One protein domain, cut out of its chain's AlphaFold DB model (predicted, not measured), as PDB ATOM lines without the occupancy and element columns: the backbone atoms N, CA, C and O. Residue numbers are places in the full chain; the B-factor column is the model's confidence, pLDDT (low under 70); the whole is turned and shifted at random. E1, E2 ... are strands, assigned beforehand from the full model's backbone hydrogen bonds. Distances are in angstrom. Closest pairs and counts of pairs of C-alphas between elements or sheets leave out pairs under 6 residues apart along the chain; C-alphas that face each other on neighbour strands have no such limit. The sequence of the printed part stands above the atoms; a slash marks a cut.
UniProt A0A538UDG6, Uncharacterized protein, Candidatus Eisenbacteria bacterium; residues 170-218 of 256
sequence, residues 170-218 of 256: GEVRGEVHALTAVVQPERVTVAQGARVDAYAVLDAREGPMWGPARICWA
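AT A GLANCE: This is residues 170 to 218 of the 256 residues of an uncharacterized protein of Candidatus Eisenbacteria bacterium (UniProt A0A538UDG6). With little regular structure, the printed part winds in stacked turns of triangular outline, a short solenoid. E1 and E3 stack on one side, E2 and E4 on a second, and residues 175 to 176 pair parallel with residues 195 to 196 on the third. The 49 printed residues include four named strands, E1 to E4 in order, and no named helix; the class is all strand, with 12 residues in named elements. It is compact, radius of gyration of the C-alphas 9.4 A, spanning 23 by 19 by 15 A.

HOW THE PARTS SIT: E1, residues 181 to 183, and E3, residues 201 to 203, are parallel at 2 degrees; N 183 and O 202 are within hydrogen-bond range at 2.8 A. E2, residues 188 to 190, and E4, residues 209 to 211, are parallel at 7 degrees, with N 189 and O 209 at 2.9 A. E1 and E4 are apart.

IN THESE COORDINATES: E1 begins at C-alpha 181 (89.909, 95.336, 85.460); E4 ends at C-alpha 211 (102.666, 100.059, 79.558).

THE WHOLE: The printed part has no cut. Residues 210 to 218 have pLDDT under 70.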
ATOM      1  N   GLY A 170     104.590  98.666  90.916       81.00
ATOM      2  CA  GLY A 170     103.717  99.302  89.951       81.00
ATOM      3  C   GLY A 170     103.485 100.767  90.301       81.00
ATOM      4  O   GLY A 170     103.377 101.123  91.477       81.00
ATOM      5  N   GLU A 171     103.394 101.613  89.282       85.62
ATOM      6  CA  GLU A 171     103.001 103.008  89.449       85.62
ATOM      7  C   GLU A 171     102.077 103.476  88.323       85.62
ATOM      8  O   GLU A 171     102.407 103.403  87.139       85.62
ATOM      9  N   VAL A 172     100.915 104.011  88.693       86.25
ATOM     10  CA  VAL A 172      99.944 104.558  87.744       86.25
ATOM     11  C   VAL A 172     100.115 106.075  87.676       86.25
ATOM     12  O   VAL A 172      99.662 106.802  88.554       86.25
ATOM     13  N   ARG A 173     100.787 106.548  86.624       86.69
ATOM     14  CA  ARG A 173     100.958 107.974  86.283       86.69
ATOM     15  C   ARG A 173     100.137 108.407  85.062       86.69
ATOM     16  O   ARG A 173     100.097 109.595  84.748       86.69
ATOM     17  N   GLY A 174      99.562 107.455  84.331       85.62
ATOM     18  CA  GLY A 174      98.665 107.698  83.198       85.62
ATOM     19  C   GLY A 174      97.187 107.579  83.570       85.62
ATOM     20  O   GLY A 174      96.826 107.477  84.741       85.62
ATOM     21  N   GLU A 175      96.326 107.582  82.558       87.25
ATOM     22  CA  GLU A 175      94.875 107.486  82.727       87.25
ATOM     23  C   GLU A 175      94.421 106.025  82.674       87.25
ATOM     24  O   GLU A 175      94.727 105.302  81.726       87.25
ATOM     25  N   VAL A 176      93.645 105.587  83.666       89.94
ATOM     26  CA  VAL A 176      93.001 104.268  83.670       89.94
ATOM     27  C   VAL A 176      91.498 104.470  83.763       89.94
ATOM     28  O   VAL A 176      90.999 105.043  84.730       89.94
ATOM     29  N   HIS A 177      90.765 104.018  82.749       92.88
ATOM     30  CA  HIS A 177      89.312 104.121  82.736       92.88
ATOM     31  C   HIS A 177      88.704 103.281  83.868       92.88
ATOM     32  O   HIS A 177      89.128 102.148  84.093       92.88
ATOM     33  N   ALA A 178      87.653 103.782  84.525       91.44
ATOM     34  CA  ALA A 178      87.029 103.148  85.697       91.44
ATOM     35  C   ALA A 178      86.461 101.732  85.451       91.44
ATOM     36  O   ALA A 178      86.240 100.979  86.391       91.44
ATOM     37  N   LEU A 179      86.224 101.373  84.186       91.00
ATOM     38  CA  LEU A 179      85.745 100.046  83.763       91.00
ATOM     39  C   LEU A 179      86.883  99.072  83.412       91.00
ATOM     40  O   LEU A 179      86.635  98.024  82.821       91.00
ATOM     41  N   THR A 180      88.129  99.434  83.701       89.44
ATOM     42  CA  THR A 180      89.291  98.556  83.528       89.44
ATOM     43  C   THR A 180      89.374  97.591  84.703       89.44
ATOM     44  O   THR A 180      89.323  98.016  85.857       89.44
ATOM     45  N   ALA A 181      89.562  96.303  84.427       91.31
ATOM     46  CA  ALA A 181      89.909  95.336  85.460       91.31
ATOM     47  C   ALA A 181      91.431  95.317  85.638       91.31
ATOM     48  O   ALA A 181      92.161  95.042  84.688       91.31
ATOM     49  N   VAL A 182      91.913  95.601  86.849       89.06
ATOM     50  CA  VAL A 182      93.344  95.558  87.179       89.06
ATOM     51  C   VAL A 182      93.570  94.513  88.265       89.06
ATOM     52  O   VAL A 182      93.090  94.660  89.387       89.06
ATOM     53  N   VAL A 183      94.291  93.447  87.927       87.81
ATOM     54  CA  VAL A 183      94.650  92.349  88.828       87.81
ATOM     55  C   VAL A 183      96.102  92.539  89.267       87.81
ATOM     56  O   VAL A 183      96.987  92.656  88.422       87.81
ATOM     57  N   GLN A 184      96.336  92.570  90.585       85.94
ATOM     58  CA  GLN A 184      97.608  92.972  91.218       85.94
ATOM     59  C   GLN A 184      98.058  94.395  90.821       85.94
ATOM     60  O   GLN A 184      99.132  94.569  90.240       85.94
ATOM     61  N   PRO A 185      97.251  95.439  91.112       85.75
ATOM     62  CA  PRO A 185      97.551  96.827  90.734       85.75
ATOM     63  C   PRO A 185      98.907  97.328  91.250       85.75
ATOM     64  O   PRO A 185      99.562  98.123  90.586       85.75
ATOM     65  N   GLU A 186      99.378  96.816  92.387       84.06
ATOM     66  CA  GLU A 186     100.696  97.099  92.960       84.06
ATOM     67  C   GLU A 186     101.876  96.624  92.096       84.06
ATOM     68  O   GLU A 186     103.023  96.944  92.407       84.06
ATOM     69  N   ARG A 187     101.609  95.879  91.017       83.31
ATOM     70  CA  ARG A 187     102.575  95.408  90.015       83.31
ATOM     71  C   ARG A 187     102.319  95.971  88.616       83.31
ATOM     72  O   ARG A 187     102.989  95.580  87.661       83.31
ATOM     73  N   VAL A 188     101.357  96.881  88.478       85.75
ATOM     74  CA  VAL A 188     101.007  97.501  87.201       85.75
ATOM     75  C   VAL A 188     101.579  98.904  87.137       85.75
ATOM     76  O   VAL A 188     101.249  99.759  87.954       85.75
ATOM     77  N   THR A 189     102.399  99.156  86.120       87.81
ATOM     78  CA  THR A 189     102.892 100.497  85.817       87.81
ATOM     79  C   THR A 189     102.233 101.036  84.556       87.81
ATOM     80  O   THR A 189     102.400 100.491  83.462       87.81
ATOM     81  N   VAL A 190     101.530 102.156  84.708       87.50
ATOM     82  CA  VAL A 190     100.944 102.933  83.612       87.50
ATOM     83  C   VAL A 190     101.726 104.234  83.519       87.50
ATOM     84  O   VAL A 190     101.596 105.107  84.378       87.50
ATOM     85  N   ALA A 191     102.577 104.356  82.500       86.25
ATOM     86  CA  ALA A 191     103.427 105.528  82.336       86.25
ATOM     87  C   ALA A 191     102.608 106.815  82.129       86.25
ATOM     88  O   ALA A 191     101.476 106.788  81.644       86.25
ATOM     89  N   GLN A 192     103.207 107.965  82.446       86.06
ATOM     90  CA  GLN A 192     102.603 109.263  82.149       86.06
ATOM     91  C   GLN A 192     102.277 109.365  80.649       86.06
ATOM     92  O   GLN A 192     103.117 109.055  79.804       86.06
ATOM     93  N   GLY A 193     101.051 109.780  80.325       84.81
ATOM     94  CA  GLY A 193     100.554 109.872  78.948       84.81
ATOM     95  C   GLY A 193      99.998 108.568  78.363       84.81
ATOM     96  O   GLY A 193      99.349 108.621  77.320       84.81
ATOM     97  N   ALA A 194     100.182 107.419  79.026       86.00
ATOM     98  CA  ALA A 194      99.473 106.196  78.659       86.00
ATOM     99  C   ALA A 194      97.996 106.288  79.071       86.00
ATOM    100  O   ALA A 194      97.661 106.897  80.091       86.00
ATOM    101  N   ARG A 195      97.125 105.652  78.281       84.19
ATOM    102  CA  ARG A 195      95.689 105.580  78.541       84.19
ATOM    103  C   ARG A 195      95.196 104.148  78.399       84.19
ATOM    104  O   ARG A 195      95.417 103.503  77.377       84.19
ATOM    105  N   VAL A 196      94.505 103.670  79.423       87.00
ATOM    106  CA  VAL A 196      93.855 102.361  79.444       87.00
ATOM    107  C   VAL A 196      92.353 102.586  79.321       87.00
ATOM    108  O   VAL A 196      91.749 103.212  80.192       87.00
ATOM    109  N   ASP A 197      91.765 102.140  78.214       87.94
ATOM    110  CA  ASP A 197      90.343 102.332  77.932       87.94
ATOM    111  C   ASP A 197      89.458 101.308  78.660       87.94
ATOM    112  O   ASP A 197      89.921 100.312  79.219       87.94
ATOM    113  N   ALA A 198      88.151 101.580  78.669       86.75
ATOM    114  CA  ALA A 198      87.145 100.736  79.302       86.75
ATOM    115  C   ALA A 198      87.266  99.260  78.884       86.75
ATOM    116  O   ALA A 198      87.471  98.960  77.707       86.75
ATOM    117  N   TYR A 199      87.044  98.350  79.838       86.06
ATOM    118  CA  TYR A 199      87.020  96.896  79.637       86.06
ATOM    119  C   TYR A 199      88.356  96.248  79.250       86.06
ATOM    120  O   TYR A 199      88.382  95.059  78.928       86.06
ATOM    121  N   ALA A 200      89.471  96.975  79.318       86.31
ATOM    122  CA  ALA A 200      90.779  96.338  79.321       86.31
ATOM    123  C   ALA A 200      90.964  95.502  80.603       86.31
ATOM    124  O   ALA A 200      90.479  95.866  81.680       86.31
ATOM    125  N   VAL A 201      91.676  94.381  80.478       87.19
ATOM    126  CA  VAL A 201      92.079  93.537  81.606       87.19
ATOM    127  C   VAL A 201      93.594  93.590  81.708       87.19
ATOM    128  O   VAL A 201      94.306  93.117  80.826       87.19
ATOM    129  N   LEU A 202      94.072  94.197  82.785       87.50
ATOM    130  CA  LEU A 202      95.473  94.251  83.155       87.50
ATOM    131  C   LEU A 202      95.714  93.162  84.196       87.50
ATOM    132  O   LEU A 202      95.346  93.335  85.355       87.50
ATOM    133  N   ASP A 203      96.338  92.057  83.794       84.75
ATOM    134  CA  ASP A 203      96.622  90.925  84.673       84.75
ATOM    135  C   ASP A 203      98.115  90.753  84.995       84.75
ATOM    136  O   ASP A 203      98.862  90.170  84.216       84.75
ATOM    137  N   ALA A 204      98.540  91.237  86.167       85.44
ATOM    138  CA  ALA A 204      99.926  91.144  86.632       85.44
ATOM    139  C   ALA A 204     100.196  89.955  87.580       85.44
ATOM    140  O   ALA A 204     101.162  89.983  88.348       85.44
ATOM    141  N   ARG A 205      99.360  88.898  87.554       81.00
ATOM    142  CA  ARG A 205      99.513  87.727  88.443       81.00
ATOM    143  C   ARG A 205     100.845  87.000  88.279       81.00
ATOM    144  O   ARG A 205     101.431  86.581  89.277       81.00
ATOM    145  N   GLU A 206     101.314  86.861  87.043       76.12
ATOM    146  CA  GLU A 206     102.536  86.109  86.713       76.12
ATOM    147  C   GLU A 206     103.797  86.983  86.672       76.12
ATOM    148  O   GLU A 206     104.908  86.469  86.590       76.12
ATOM    149  N   GLY A 207     103.656  88.303  86.796       70.88
ATOM    150  CA  GLY A 207     104.774  89.238  86.766       70.88
ATOM    151  C   GLY A 207     104.300  90.680  86.602       70.88
ATOM    152  O   GLY A 207     103.152  90.914  86.217       70.88
ATOM    153  N   PRO A 208     105.148  91.672  86.918       75.12
ATOM    154  CA  PRO A 208     104.778  93.064  86.744       75.12
ATOM    155  C   PRO A 208     104.581  93.405  85.271       75.12
ATOM    156  O   PRO A 208     105.293  92.917  84.396       75.12
ATOM    157  N   MET A 209     103.629  94.295  85.014       73.44
ATOM    158  CA  MET A 209     103.354  94.783  83.669       73.44
ATOM    159  C   MET A 209     103.747  96.242  83.541       73.44
ATOM    160  O   MET A 209     103.496  97.063  84.428       73.44
ATOM    161  N   TRP A 210     104.295  96.572  82.378       66.50
ATOM    162  CA  TRP A 210     104.668  97.929  82.029       66.50
ATOM    163  C   TRP A 210     104.019  98.347  80.710       66.50
ATOM    164  O   TRP A 210     104.232  97.720  79.675       66.50
ATOM    165  N   GLY A 211     103.226  99.419  80.748       60.88
ATOM    166  CA  GLY A 211     102.666 100.059  79.558       60.88
ATOM    167  C   GLY A 211     103.409 101.361  79.226       60.88
ATOM    168  O   GLY A 211     103.313 102.307  80.015       60.88
ATOM    169  N   PRO A 212     104.127 101.468  78.089       53.34
ATOM    170  CA  PRO A 212     104.741 102.722  77.663       53.34
ATOM    171  C   PRO A 212     103.687 103.771  77.271       53.34
ATOM    172  O   PRO A 212     102.528 103.458  77.001       53.34
ATOM    173  N   ALA A 213     104.124 105.031  77.189       39.16
ATOM    174  CA  ALA A 213     103.308 106.248  77.078       39.16
ATOM    175  C   ALA A 213     102.315 106.332  75.894       39.16
ATOM    176  O   ALA A 213     101.641 107.347  75.755       39.16
ATOM    177  N   ARG A 214     102.231 105.332  75.000       36.06
ATOM    178  CA  ARG A 214     101.389 105.373  73.786       36.06
ATOM    179  C   ARG A 214     100.799 104.013  73.382       36.06
ATOM    180  O   ARG A 214     100.771 103.695  72.197       36.06
ATOM    181  N   ILE A 215     100.330 103.206  74.334       45.94
ATOM    182  CA  ILE A 215      99.534 102.006  74.019       45.94
ATOM    183  C   ILE A 215      98.070 102.276  74.363       45.94
ATOM    184  O   ILE A 215      97.759 102.574  75.510       45.94
ATOM    185  N   CYS A 216      97.189 102.175  73.363       40.84
ATOM    186  CA  CYS A 216      95.744 102.053  73.570       40.84
ATOM    187  C   CYS A 216      95.411 100.560  73.638       40.84
ATOM    188  O   CYS A 216      95.603  99.835  72.660       40.84
ATOM    189  N   TRP A 217      94.935 100.099  74.789       46.50
ATOM    190  CA  TRP A 217      94.491  98.719  74.971       46.50
ATOM    191  C   TRP A 217      93.052  98.586  74.461       46.50
ATOM    192  O   TRP A 217      92.121  99.056  75.108       46.50
ATOM    193  N   ALA A 218      92.865  97.986  73.282       40.94
ATOM    194  CA  ALA A 218      91.535  97.739  72.727       40.94
ATOM    195  C   ALA A 218      90.925  96.457  73.317       40.94
ATOM    196  O   ALA A 218      91.562  95.403  73.332       40.94
TER     197      ALA A 218